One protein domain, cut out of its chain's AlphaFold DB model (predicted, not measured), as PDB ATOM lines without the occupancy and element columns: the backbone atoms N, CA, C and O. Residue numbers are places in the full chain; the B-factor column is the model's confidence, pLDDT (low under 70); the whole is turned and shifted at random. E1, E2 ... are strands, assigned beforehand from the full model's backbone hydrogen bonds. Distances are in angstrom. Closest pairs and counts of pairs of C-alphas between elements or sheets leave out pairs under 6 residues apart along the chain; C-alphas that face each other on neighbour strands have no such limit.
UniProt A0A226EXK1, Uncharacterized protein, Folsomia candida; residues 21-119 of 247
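AT A GLANCE: This is residues 21 to 119 of the 247 residues of an uncharacterized protein of Folsomia candida (UniProt A0A226EXK1). With little regular structure, small strand patches follow one another along the longest axis: the pairs E1-E2, parallel, and E3-E4, antiparallel, at one end, the meander E5-E6-E7, each strand the antiparallel neighbour of the one before, in the middle, and antiparallel E8-E10-E9 at the other end. Of 99 printed residues, 39 are in ten named strands, E1 to E10 in order; the class is all strand. The whole is compact, radius of gyration of the C-alphas 13.7 A, spanning 41 by 28 by 26 A.

IN THESE COORDINATES: E1, residues 22 to 24, begins at C-alpha 22 (92.562, 8.520, 0.366). Then come E2, 34 to 36; E3, 42 to 45; E4, 48 to 51; E5, 53 to 55; E6, 61 to 67, 18.2 A long; E7, 72 to 75; E8, 80 to 82; E9, 103 to 105; and E10, 114 to 118, ending at C-alpha 118 (116.918, 32.587, 4.358).

HOW THE PARTS SIT: Within hydrogen-bond range are N 24 and O 35 of E1 and E2, 2.8 A, and N 65 and O 74 of hairpin E6 and E7, 2.8 A.

THE WHOLE: The printed part has no cut. The link E8 to E9 is long; residues 83 to 94 are under pLDDT 70.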
ATOM      1  N   THR A  21      91.215   5.729  -3.050       56.72
ATOM      2  CA  THR A  21      92.544   6.135  -2.623       56.72
ATOM      3  C   THR A  21      92.397   7.432  -1.830       56.72
ATOM      4  O   THR A  21      91.968   8.459  -2.357       56.72
ATOM      5  N   SER A  22      92.656   7.367  -0.527       65.00
ATOM      6  CA  SER A  22      92.562   8.520   0.366       65.00
ATOM      7  C   SER A  22      93.924   9.178   0.519       65.00
ATOM      8  O   SER A  22      94.915   8.490   0.782       65.00
ATOM      9  N   ALA A  23      93.938  10.504   0.419       75.12
ATOM     10  CA  ALA A  23      95.027  11.312   0.939       75.12
ATOM     11  C   ALA A  23      95.079  11.136   2.468       75.12
ATOM     12  O   ALA A  23      94.042  11.252   3.126       75.12
ATOM     13  N   VAL A  24      96.252  10.815   3.012       81.06
ATOM     14  CA  VAL A  24      96.498  10.647   4.453       81.06
ATOM     15  C   VAL A  24      97.466  11.707   4.988       81.06
ATOM     16  O   VAL A  24      98.307  12.251   4.263       81.06
ATOM     17  N   SER A  25      97.281  12.019   6.266       86.88
ATOM     18  CA  SER A  25      97.815  13.168   6.999       86.88
ATOM     19  C   SER A  25      99.245  12.937   7.497       86.88
ATOM     20  O   SER A  25      99.787  11.833   7.426       86.88
ATOM     21  N   PHE A  26      99.876  13.976   8.053       89.44
ATOM     22  CA  PHE A  26     101.208  13.857   8.653       89.44
ATOM     23  C   PHE A  26     101.263  12.752   9.720       89.44
ATOM     24  O   PHE A  26     100.405  12.670  10.596       89.44
ATOM     25  N   ASN A  27     102.315  11.928   9.660       90.75
ATOM     26  CA  ASN A  27     102.566  10.782  10.539       90.75
ATOM     27  C   ASN A  27     101.522   9.639  10.455       90.75
ATOM     28  O   ASN A  27     101.613   8.692  11.235       90.75
ATOM     29  N   GLU A  28     100.579   9.662   9.506       91.31
ATOM     30  CA  GLU A  28      99.695   8.518   9.223       91.31
ATOM     31  C   GLU A  28     100.384   7.466   8.319       91.31
ATOM     32  O   GLU A  28     101.330   7.805   7.598       91.31
ATOM     33  N   PRO A  29      99.955   6.184   8.337       91.12
ATOM     34  CA  PRO A  29     100.563   5.134   7.517       91.12
ATOM     35  C   PRO A  29     100.251   5.275   6.025       91.12
ATOM     36  O   PRO A  29      99.087   5.346   5.630       91.12
ATOM     37  N   CYS A  30     101.286   5.215   5.188       89.69
ATOM     38  CA  CYS A  30     101.144   5.200   3.733       89.69
ATOM     39  C   CYS A  30     101.264   3.783   3.160       89.69
ATOM     40  O   CYS A  30     102.087   2.971   3.583       89.69
ATOM     41  N   THR A  31     100.412   3.474   2.184       86.12
ATOM     42  CA  THR A  31     100.266   2.146   1.570       86.12
ATOM     43  C   THR A  31      99.874   2.292   0.091       86.12
ATOM     44  O   THR A  31      99.490   3.384  -0.326       86.12
ATOM     45  N   PRO A  32      99.874   1.220  -0.728       77.12
ATOM     46  CA  PRO A  32      99.416   1.297  -2.121       77.12
ATOM     47  C   PRO A  32      97.967   1.788  -2.319       77.12
ATOM     48  O   PRO A  32      97.595   2.121  -3.442       77.12
ATOM     49  N   THR A  33      97.147   1.839  -1.262       77.38
ATOM     50  CA  THR A  33      95.768   2.361  -1.281       77.38
ATOM     51  C   THR A  33      95.567   3.639  -0.453       77.38
ATOM     52  O   THR A  33      94.495   4.236  -0.536       77.38
ATOM     53  N   ALA A  34      96.574   4.098   0.297       80.62
ATOM     54  CA  ALA A  34      96.535   5.320   1.105       80.62
ATOM     55  C   ALA A  34      97.806   6.142   0.850       80.62
ATOM     56  O   ALA A  34      98.896   5.762   1.280       80.62
ATOM     57  N   PHE A  35      97.673   7.245   0.113       85.19
ATOM     58  CA  PHE A  35      98.804   8.053  -0.344       85.19
ATOM     59  C   PHE A  35      98.969   9.305   0.517       85.19
ATOM     60  O   PHE A  35      97.988   9.897   0.954       85.19
ATOM     61  N   CYS A  36     100.204   9.740   0.741       86.69
ATOM     62  CA  CYS A  36     100.457  10.979   1.468       86.69
ATOM     63  C   CYS A  36      99.984  12.192   0.674       86.69
ATOM     64  O   CYS A  36     100.172  12.242  -0.544       86.69
ATOM     65  N   ASP A  37      99.396  13.170   1.357       84.44
ATOM     66  CA  ASP A  37      98.909  14.370   0.690       84.44
ATOM     67  C   ASP A  37     100.063  15.256   0.177       84.44
ATOM     68  O   ASP A  37     100.626  16.104   0.879       84.44
ATOM     69  N   LEU A  38     100.385  15.069  -1.105       80.06
ATOM     70  CA  LEU A  38     101.371  15.861  -1.838       80.06
ATOM     71  C   LEU A  38     101.018  17.363  -1.840       80.06
ATOM     72  O   LEU A  38     101.915  18.198  -1.952       80.06
ATOM     73  N   SER A  39      99.737  17.733  -1.694       76.75
ATOM     74  CA  SER A  39      99.291  19.132  -1.689       76.75
ATOM     75  C   SER A  39      99.641  19.876  -0.394       76.75
ATOM     76  O   SER A  39      99.759  21.103  -0.404       76.75
ATOM     77  N   VAL A  40      99.947  19.158   0.691       80.06
ATOM     78  CA  VAL A  40     100.572  19.714   1.906       80.06
ATOM     79  C   VAL A  40     102.068  19.387   2.014       80.06
ATOM     80  O   VAL A  40     102.691  19.720   3.016       80.06
ATOM     81  N   GLY A  41     102.682  18.826   0.964       81.94
ATOM     82  CA  GLY A  41     104.126  18.555   0.894       81.94
ATOM     83  C   GLY A  41     104.578  17.268   1.597       81.94
ATOM     84  O   GLY A  41     105.769  17.112   1.880       81.94
ATOM     85  N   LEU A  42     103.642  16.355   1.880       87.06
ATOM     86  CA  LEU A  42     103.936  15.055   2.478       87.06
ATOM     87  C   LEU A  42     104.358  14.030   1.419       87.06
ATOM     88  O   LEU A  42     103.794  13.976   0.331       87.06
ATOM     89  N   VAL A  43     105.302  13.160   1.766       90.00
ATOM     90  CA  VAL A  43     105.765  12.010   0.981       90.00
ATOM     91  C   VAL A  43     105.744  10.744   1.836       90.00
ATOM     92  O   VAL A  43     105.779  10.808   3.065       90.00
ATOM     93  N   CYS A  44     105.673   9.583   1.185       90.19
ATOM     94  CA  CYS A  44     105.688   8.292   1.868       90.19
ATOM     95  C   CYS A  44     107.130   7.879   2.182       90.19
ATOM     96  O   CYS A  44     107.881   7.510   1.280       90.19
ATOM     97  N   GLU A  45     107.510   7.930   3.456       88.88
ATOM     98  CA  GLU A  45     108.857   7.626   3.935       88.88
ATOM     99  C   GLU A  45     108.774   6.669   5.131       88.88
ATOM    100  O   GLU A  45     108.043   6.913   6.090       88.88
ATOM    101  N   ASN A  46     109.503   5.549   5.088       90.31
ATOM    102  CA  ASN A  46     109.466   4.520   6.138       90.31
ATOM    103  C   ASN A  46     108.031   4.048   6.490       90.31
ATOM    104  O   ASN A  46     107.707   3.803   7.650       90.31
ATOM    105  N   ALA A  47     107.172   3.937   5.464       90.12
ATOM    106  CA  ALA A  47     105.739   3.614   5.546       90.12
ATOM    107  C   ALA A  47     104.859   4.612   6.338       90.12
ATOM    108  O   ALA A  47     103.713   4.300   6.661       90.12
ATOM    109  N   LEU A  48     105.351   5.829   6.597       92.62
ATOM    110  CA  LEU A  48     104.607   6.933   7.208       92.62
ATOM    111  C   LEU A  48     104.647   8.180   6.316       92.62
ATOM    112  O   LEU A  48     105.582   8.381   5.544       92.62
ATOM    113  N   CYS A  49     103.663   9.062   6.454       91.00
ATOM    114  CA  CYS A  49     103.685  10.348   5.766       91.00
ATOM    115  C   CYS A  49     104.572  11.365   6.490       91.00
ATOM    116  O   CYS A  49     104.290  11.783   7.617       91.00
ATOM    117  N   ARG A  50     105.660  11.761   5.828       92.69
ATOM    118  CA  ARG A  50     106.683  12.701   6.308       92.69
ATOM    119  C   ARG A  50     106.786  13.899   5.378       92.69
ATOM    120  O   ARG A  50     106.402  13.813   4.220       92.69
ATOM    121  N   CYS A  51     107.293  15.019   5.875       90.81
ATOM    122  CA  CYS A  51     107.578  16.167   5.022       90.81
ATOM    123  C   CYS A  51     108.769  15.871   4.102       90.81
ATOM    124  O   CYS A  51     109.720  15.219   4.521       90.81
ATOM    125  N   ALA A  52     108.702  16.313   2.843       86.25
ATOM    126  CA  ALA A  52     109.711  15.963   1.844       86.25
ATOM    127  C   ALA A  52     111.124  16.461   2.206       86.25
ATOM    128  O   ALA A  52     111.317  17.625   2.565       86.25
ATOM    129  N   GLN A  53     112.121  15.588   2.045       88.88
ATOM    130  CA  GLN A  53     113.537  15.911   2.221       88.88
ATOM    131  C   GLN A  53     114.375  15.326   1.075       88.88
ATOM    132  O   GLN A  53     114.092  14.230   0.591       88.88
ATOM    133  N   GLY A  54     115.404  16.052   0.631       83.44
ATOM    134  CA  GLY A  54     116.336  15.592  -0.405       83.44
ATOM    135  C   GLY A  54     116.951  16.725  -1.241       83.44
ATOM    136  O   GLY A  54     116.465  17.853  -1.200       83.44
ATOM    137  N   PRO A  55     118.030  16.465  -2.000       77.88
ATOM    138  CA  PRO A  55     118.681  17.478  -2.832       77.88
ATOM    139  C   PRO A  55     117.788  17.924  -4.002       77.88
ATOM    140  O   PRO A  55     117.242  17.096  -4.728       77.88
ATOM    141  N   LEU A  56     117.697  19.238  -4.215       69.75
ATOM    142  CA  LEU A  56     117.203  19.851  -5.454       69.75
ATOM    143  C   LEU A  56     118.371  20.128  -6.417       69.75
ATOM    144  O   LEU A  56     118.246  19.943  -7.624       69.75
ATOM    145  N   THR A  57     119.517  20.544  -5.875       66.25
ATOM    146  CA  THR A  57     120.798  20.697  -6.579       66.25
ATOM    147  C   THR A  57     121.942  20.189  -5.690       66.25
ATOM    148  O   THR A  57     121.717  19.715  -4.576       66.25
ATOM    149  N   SER A  58     123.191  20.312  -6.144       64.00
ATOM    150  CA  SER A  58     124.387  20.058  -5.325       64.00
ATOM    151  C   SER A  58     124.617  21.078  -4.197       64.00
ATOM    152  O   SER A  58     125.477  20.849  -3.350       64.00
ATOM    153  N   GLN A  59     123.882  22.196  -4.185       58.28
ATOM    154  CA  GLN A  59     124.016  23.289  -3.210       58.28
ATOM    155  C   GLN A  59     122.747  23.514  -2.373       58.28
ATOM    156  O   GLN A  59     122.793  24.237  -1.383       58.28
ATOM    157  N   VAL A  60     121.608  22.945  -2.783       64.19
ATOM    158  CA  VAL A  60     120.287  23.262  -2.225       64.19
ATOM    159  C   VAL A  60     119.474  21.982  -2.073       64.19
ATOM    160  O   VAL A  60     119.338  21.212  -3.023       64.19
ATOM    161  N   SER A  61     118.882  21.773  -0.902       80.69
ATOM    162  CA  SER A  61     117.953  20.676  -0.622       80.69
ATOM    163  C   SER A  61     116.563  21.200  -0.279       80.69
ATOM    164  O   SER A  61     116.411  22.299   0.246       80.69
ATOM    165  N   TYR A  62     115.537  20.392  -0.530       80.69
ATOM    166  CA  TYR A  62     114.325  20.466   0.272       80.69
ATOM    167  C   TYR A  62     114.649  19.903   1.655       80.69
ATOM    168  O   TYR A  62     115.139  18.779   1.778       80.69
ATOM    169  N   ASN A  63     114.379  20.695   2.684       89.56
ATOM    170  CA  ASN A  63     114.362  20.264   4.072       89.56
ATOM    171  C   ASN A  63     113.103  20.858   4.709       89.56
ATOM    172  O   ASN A  63     113.104  21.999   5.182       89.56
ATOM    173  N   LEU A  64     112.004  20.109   4.599       90.62
ATOM    174  CA  LEU A  64     110.689  20.559   5.032       90.62
ATOM    175  C   LEU A  64     110.342  20.022   6.430       90.62
ATOM    176  O   LEU A  64     110.580  18.854   6.744       90.62
ATOM    177  N   GLU A  65     109.718  20.872   7.239       92.75
ATOM    178  CA  GLU A  65     109.219  20.599   8.589       92.75
ATOM    179  C   GLU A  65     107.694  20.771   8.640       92.75
ATOM    180  O   GLU A  65     107.132  21.552   7.879       92.75
ATOM    181  N   TRP A  66     107.008  20.039   9.520       91.69
ATOM    182  CA  TRP A  66     105.552  20.113   9.654       91.69
ATOM    183  C   TRP A  66     105.117  21.306  10.516       91.69
ATOM    184  O   TRP A  66     105.251  21.275  11.741       91.69
ATOM    185  N   ASP A  67     104.538  22.329   9.889       86.94
ATOM    186  CA  ASP A  67     103.867  23.430  10.580       86.94
ATOM    187  C   ASP A  67     102.432  23.009  10.927       86.94
ATOM    188  O   ASP A  67     101.538  22.981  10.077       86.94
ATOM    189  N   SER A  68     102.198  22.681  12.198       84.62
ATOM    190  CA  SER A  68     100.879  22.292  12.708       84.62
ATOM    191  C   SER A  68      99.885  23.453  12.836       84.62
ATOM    192  O   SER A  68      98.692  23.200  12.994       84.62
ATOM    193  N   GLY A  69     100.344  24.707  12.759       76.81
ATOM    194  CA  GLY A  69      99.493  25.900  12.730       76.81
ATOM    195  C   GLY A  69      98.972  26.222  11.327       76.81
ATOM    196  O   GLY A  69      97.850  26.707  11.191       76.81
ATOM    197  N   ARG A  70      99.757  25.916  10.285       77.00
ATOM    198  CA  ARG A  70      99.351  26.027   8.871       77.00
ATOM    199  C   ARG A  70      98.753  24.733   8.306       77.00
ATOM    200  O   ARG A  70      97.991  24.792   7.346       77.00
ATOM    201  N   GLY A  71      99.075  23.580   8.897       83.81
ATOM    202  CA  GLY A  71      98.663  22.260   8.414       83.81
ATOM    203  C   GLY A  71      99.446  21.787   7.186       83.81
ATOM    204  O   GLY A  71      98.902  21.043   6.373       83.81
ATOM    205  N   GLU A  72     100.696  22.234   7.019       86.81
ATOM    206  CA  GLU A  72     101.524  21.893   5.859       86.81
ATOM    207  C   GLU A  72     103.020  21.776   6.173       86.81
ATOM    208  O   GLU A  72     103.517  22.248   7.193       86.81
ATOM    209  N   CYS A  73     103.754  21.161   5.249       88.38
ATOM    210  CA  CYS A  73     105.206  21.096   5.267       88.38
ATOM    211  C   CYS A  73     105.831  22.398   4.734       88.38
ATOM    212  O   CYS A  73     105.648  22.749   3.567       88.38
ATOM    213  N   VAL A  74     106.604  23.080   5.580       90.62
ATOM    214  CA  VAL A  74     107.264  24.369   5.312       90.62
ATOM    215  C   VAL A  74     108.788  24.228   5.270       90.62
ATOM    216  O   VAL A  74     109.366  23.393   5.960       90.62
ATOM    217  N   GLY A  75     109.466  25.050   4.470       89.69
ATOM    218  CA  GLY A  75     110.925  25.041   4.348       89.69
ATOM    219  C   GLY A  75     111.635  25.615   5.575       89.69
ATOM    220  O   GLY A  75     111.374  26.757   5.968       89.69
ATOM    221  N   GLN A  76     112.567  24.839   6.140       89.56
ATOM    222  CA  GLN A  76     113.512  25.294   7.166       89.56
ATOM    223  C   GLN A  76     114.579  26.246   6.588       89.56
ATOM    224  O   GLN A  76     114.627  26.499   5.385       89.56
ATOM    225  N   LYS A  77     115.478  26.763   7.439       84.44
ATOM    226  CA  LYS A  77     116.627  27.585   7.015       84.44
ATOM    227  C   LYS A  77     117.460  26.874   5.938       84.44
ATOM    228  O   LYS A  77     117.691  25.674   6.026       84.44
ATOM    229  N   GLU A  78     117.876  27.635   4.927       83.50
ATOM    230  CA  GLU A  78     118.547  27.187   3.694       83.50
ATOM    231  C   GLU A  78     117.736  26.252   2.762       83.50
ATOM    232  O   GLU A  78     118.120  26.106   1.599       83.50
ATOM    233  N   SER A  79     116.584  25.708   3.183       89.00
ATOM    234  CA  SER A  79     115.731  24.856   2.335       89.00
ATOM    235  C   SER A  79     115.302  25.563   1.049       89.00
ATOM    236  O   SER A  79     114.957  26.746   1.060       89.00
ATOM    237  N   ALA A  80     115.219  24.808  -0.045       84.81
ATOM    238  CA  ALA A  80     114.532  25.217  -1.259       84.81
ATOM    239  C   ALA A  80     113.066  25.588  -0.973       84.81
ATOM    240  O   ALA A  80     112.387  24.943  -0.166       84.81
ATOM    241  N   CYS A  81     112.587  26.614  -1.672       82.19
ATOM    242  CA  CYS A  81     111.227  27.138  -1.605       82.19
ATOM    243  C   CYS A  81     110.743  27.571  -2.995       82.19
ATOM    244  O   CYS A  81     111.545  27.777  -3.908       82.19
ATOM    245  N   VAL A  82     109.424  27.679  -3.173       75.69
ATOM    246  CA  VAL A  82     108.793  27.909  -4.485       75.69
ATOM    247  C   VAL A  82     107.668  28.929  -4.342       75.69
ATOM    248  O   VAL A  82     106.826  28.798  -3.455       75.69
ATOM    249  N   GLY A  83     107.648  29.925  -5.232       62.72
ATOM    250  CA  GLY A  83     106.735  31.068  -5.187       62.72
ATOM    251  C   GLY A  83     107.367  32.289  -4.525       62.72
ATOM    252  O   GLY A  83     106.983  32.679  -3.422       62.72
ATOM    253  N   THR A  84     108.341  32.908  -5.197       55.31
ATOM    254  CA  THR A  84     108.944  34.165  -4.728       55.31
ATOM    255  C   THR A  84     108.034  35.357  -5.037       55.31
ATOM    256  O   THR A  84     107.180  35.305  -5.922       55.31
ATOM    257  N   ARG A  85     108.230  36.485  -4.337       51.66
ATOM    258  CA  ARG A  85     107.424  37.705  -4.546       51.66
ATOM    259  C   ARG A  85     107.544  38.310  -5.957       51.66
ATOM    260  O   ARG A  85     106.638  39.037  -6.352       51.66
ATOM    261  N   GLN A  86     108.623  38.042  -6.703       43.56
ATOM    262  CA  GLN A  86     108.753  38.481  -8.106       43.56
ATOM    263  C   GLN A  86     108.174  37.483  -9.109       43.56
ATOM    264  O   GLN A  86     107.688  37.890 -10.160       43.56
ATOM    265  N   SER A  87     108.260  36.188  -8.807       52.75
ATOM    266  CA  SER A  87     107.883  35.112  -9.714       52.75
ATOM    267  C   SER A  87     106.925  34.177  -8.973       52.75
ATOM    268  O   SER A  87     107.377  33.218  -8.333       52.75
ATOM    269  N   PRO A  88     105.607  34.471  -9.005       57.06
ATOM    270  CA  PRO A  88     104.604  33.638  -8.357       57.06
ATOM    271  C   PRO A  88     104.612  32.224  -8.944       57.06
ATOM    272  O   PRO A  88     105.072  31.995 -10.064       57.06
ATOM    273  N   VAL A  89     104.104  31.274  -8.162       58.94
ATOM    274  CA  VAL A  89     104.134  29.842  -8.480       58.94
ATOM    275  C   VAL A  89     103.547  29.573  -9.878       58.94
ATOM    276  O   VAL A  89     102.407  29.975 -10.130       58.94
ATOM    277  N   PRO A  90     104.275  28.884 -10.780       54.75
ATOM    278  CA  PRO A  90     103.750  28.500 -12.087       54.75
ATOM    279  C   PRO A  90     102.460  27.682 -11.969       54.75
ATOM    280  O   PRO A  90     102.330  26.830 -11.090       54.75
ATOM    281  N   THR A  91     101.500  27.916 -12.865       57.88
ATOM    282  CA  THR A  91     100.186  27.255 -12.827       57.88
ATOM    283  C   THR A  91     100.328  25.729 -12.834       57.88
ATOM    284  O   THR A  91     100.821  25.153 -13.799       57.88
ATOM    285  N   GLY A  92      99.877  25.075 -11.757       60.62
ATOM    286  CA  GLY A  92      99.979  23.622 -11.566       60.62
ATOM    287  C   GLY A  92     101.132  23.161 -10.665       60.62
ATOM    288  O   GLY A  92     101.167  21.990 -10.301       60.62
ATOM    289  N   MET A  93     102.039  24.052 -10.253       60.94
ATOM    290  CA  MET A  93     102.980  23.800  -9.154       60.94
ATOM    291  C   MET A  93     102.376  24.236  -7.810       60.94
ATOM    292  O   MET A  93     101.455  25.054  -7.771       60.94
ATOM    293  N   LYS A  94     102.901  23.709  -6.695       67.88
ATOM    294  CA  LYS A  94     102.568  24.183  -5.340       67.88
ATOM    295  C   LYS A  94     103.593  25.221  -4.868       67.88
ATOM    296  O   LYS A  94     104.778  25.108  -5.177       67.88
ATOM    297  N   ALA A  95     103.144  26.199  -4.083       72.62
ATOM    298  CA  ALA A  95     104.037  26.985  -3.241       72.62
ATOM    299  C   ALA A  95     104.737  26.083  -2.213       72.62
ATOM    300  O   ALA A  95     104.117  25.177  -1.658       72.62
ATOM    301  N   ILE A  96     105.999  26.377  -1.918       81.12
ATOM    302  CA  ILE A  96     106.688  25.853  -0.735       81.12
ATOM    303  C   ILE A  96     107.020  27.070   0.116       81.12
ATOM    304  O   ILE A  96     107.938  27.828  -0.199       81.12
ATOM    305  N   HIS A  97     106.210  27.289   1.149       83.62
ATOM    306  CA  HIS A  97     106.359  28.402   2.076       83.62
ATOM    307  C   HIS A  97     107.484  28.122   3.076       83.62
ATOM    308  O   HIS A  97     107.709  26.978   3.456       83.62
ATOM    309  N   CYS A  98     108.184  29.162   3.526       82.56
ATOM    310  CA  CYS A  98     109.170  29.031   4.600       82.56
ATOM    311  C   CYS A  98     108.497  29.057   5.978       82.56
ATOM    312  O   CYS A  98     107.434  29.671   6.142       82.56
ATOM    313  N   VAL A  99     109.145  28.447   6.973       84.88
ATOM    314  CA  VAL A  99     108.804  28.642   8.389       84.88
ATOM    315  C   VAL A  99     109.075  30.096   8.800       84.88
ATOM    316  O   VAL A  99     110.048  30.708   8.349       84.88
ATOM    317  N   ASP A 100     108.220  30.680   9.638       71.56
ATOM    318  CA  ASP A 100     108.469  32.025  10.165       71.56
ATOM    319  C   ASP A 100     109.699  32.036  11.098       71.56
ATOM    320  O   ASP A 100     109.912  31.084  11.846       71.56
ATOM    321  N   PRO A 101     110.532  33.098  11.086       66.00
ATOM    322  CA  PRO A 101     110.347  34.376  10.397       66.00
ATOM    323  C   PRO A 101     110.992  34.445   8.997       66.00
ATOM    324  O   PRO A 101     111.117  35.551   8.461       66.00
ATOM    325  N   LEU A 102     111.439  33.326   8.418       69.56
ATOM    326  CA  LEU A 102     112.251  33.290   7.194       69.56
ATOM    327  C   LEU A 102     111.501  33.826   5.961       69.56
ATOM    328  O   LEU A 102     110.285  34.018   5.967       69.56
ATOM    329  N   THR A 103     112.236  34.102   4.881       70.94
ATOM    330  CA  THR A 103     111.671  34.595   3.614       70.94
ATOM    331  C   THR A 103     112.279  33.843   2.428       70.94
ATOM    332  O   THR A 103     113.481  33.597   2.399       70.94
ATOM    333  N   CYS A 104     111.443  33.484   1.448       71.88
ATOM    334  CA  CYS A 104     111.867  32.773   0.242       71.88
ATOM    335  C   CYS A 104     112.519  33.731  -0.766       71.88
ATOM    336  O   CYS A 104     111.823  34.546  -1.378       71.88
ATOM    337  N   ILE A 105     113.841  33.637  -0.936       67.81
ATOM    338  CA  ILE A 105     114.629  34.515  -1.813       67.81
ATOM    339  C   ILE A 105     115.251  33.722  -2.960       67.81
ATOM    340  O   ILE A 105     115.934  32.729  -2.725       67.81
ATOM    341  N   GLN A 106     115.057  34.187  -4.197       69.12
ATOM    342  CA  GLN A 106     115.750  33.638  -5.361       69.12
ATOM    343  C   GLN A 106     117.244  33.980  -5.297       69.12
ATOM    344  O   GLN A 106     117.610  35.154  -5.216       69.12
ATOM    345  N   LEU A 107     118.093  32.951  -5.328       66.12
ATOM    346  CA  LEU A 107     119.546  33.092  -5.447       66.12
ATOM    347  C   LEU A 107     119.951  33.226  -6.933       66.12
ATOM    348  O   LEU A 107     119.173  32.814  -7.796       66.12
ATOM    349  N   PRO A 108     121.143  33.768  -7.262       58.62
ATOM    350  CA  PRO A 108     121.549  34.015  -8.652       58.62
ATOM    351  C   PRO A 108     121.499  32.773  -9.554       58.62
ATOM    352  O   PRO A 108     121.054  32.864 -10.695       58.62
ATOM    353  N   ASP A 109     121.887  31.615  -9.020       67.81
ATOM    354  CA  ASP A 109     121.957  30.340  -9.746       67.81
ATOM    355  C   ASP A 109     120.637  29.535  -9.720       67.81
ATOM    356  O   ASP A 109     120.597  28.374 -10.129       67.81
ATOM    357  N   MET A 110     119.539  30.123  -9.222       68.06
ATOM    358  CA  MET A 110     118.231  29.463  -9.125       68.06
ATOM    359  C   MET A 110     117.282  29.829 -10.280       68.06
ATOM    360  O   MET A 110     117.205  30.999 -10.668       68.06
ATOM    361  N   PRO A 111     116.473  28.868 -10.778       67.69
ATOM    362  CA  PRO A 111     115.386  29.145 -11.715       67.69
ATOM    363  C   PRO A 111     114.384  30.181 -11.186       67.69
ATOM    364  O   PRO A 111     114.123  30.261  -9.986       67.69
ATOM    365  N   LEU A 112     113.762  30.932 -12.101       65.31
ATOM    366  CA  LEU A 112     112.711  31.900 -11.773       65.31
ATOM    367  C   LEU A 112     111.577  31.249 -10.967       65.31
ATOM    368  O   LEU A 112     110.995  30.249 -11.383       65.31
ATOM    369  N   GLY A 113     111.276  31.833  -9.806       64.50
ATOM    370  CA  GLY A 113     110.240  31.347  -8.886       64.50
ATOM    371  C   GLY A 113     110.709  30.297  -7.878       64.50
ATOM    372  O   GLY A 113     109.941  29.975  -6.972       64.50
ATOM    373  N   VAL A 114     111.953  29.821  -7.981       74.00
ATOM    374  CA  VAL A 114     112.620  28.997  -6.962       74.00
ATOM    375  C   VAL A 114     113.501  29.896  -6.090       74.00
ATOM    376  O   VAL A 114     114.114  30.845  -6.575       74.00
ATOM    377  N   GLY A 115     113.556  29.609  -4.793       79.19
ATOM    378  CA  GLY A 115     114.379  30.332  -3.830       79.19
ATOM    379  C   GLY A 115     114.981  29.433  -2.754       79.19
ATOM    380  O   GLY A 115     114.743  28.225  -2.731       79.19
ATOM    381  N   SER A 116     115.723  30.048  -1.836       79.88
ATOM    382  CA  SER A 116     116.109  29.472  -0.548       79.88
ATOM    383  C   SER A 116     115.434  30.236   0.598       79.88
ATOM    384  O   SER A 116     115.280  31.461   0.546       79.88
ATOM    385  N   CYS A 117     115.019  29.511   1.634       78.88
ATOM    386  CA  CYS A 117     114.463  30.047   2.869       78.88
ATOM    387  C   CYS A 117     115.575  30.614   3.757       78.88
ATOM    388  O   CYS A 117     116.146  29.920   4.599       78.88
ATOM    389  N   ILE A 118     115.877  31.899   3.586       69.38
ATOM    390  CA  ILE A 118     116.918  32.587   4.358       69.38
ATOM    391  C   ILE A 118     116.314  33.558   5.375       69.38
ATOM    392  O   ILE A 118     115.202  34.073   5.212       69.38
ATOM    393  N   ASN A 119     117.059  33.818   6.451       62.88
ATOM    394  CA  ASN A 119     116.698  34.838   7.429       62.88
ATOM    395  C   ASN A 119     117.065  36.223   6.881       62.88
ATOM    396  O   ASN A 119     118.093  36.791   7.244       62.88
TER     397      ASN A 119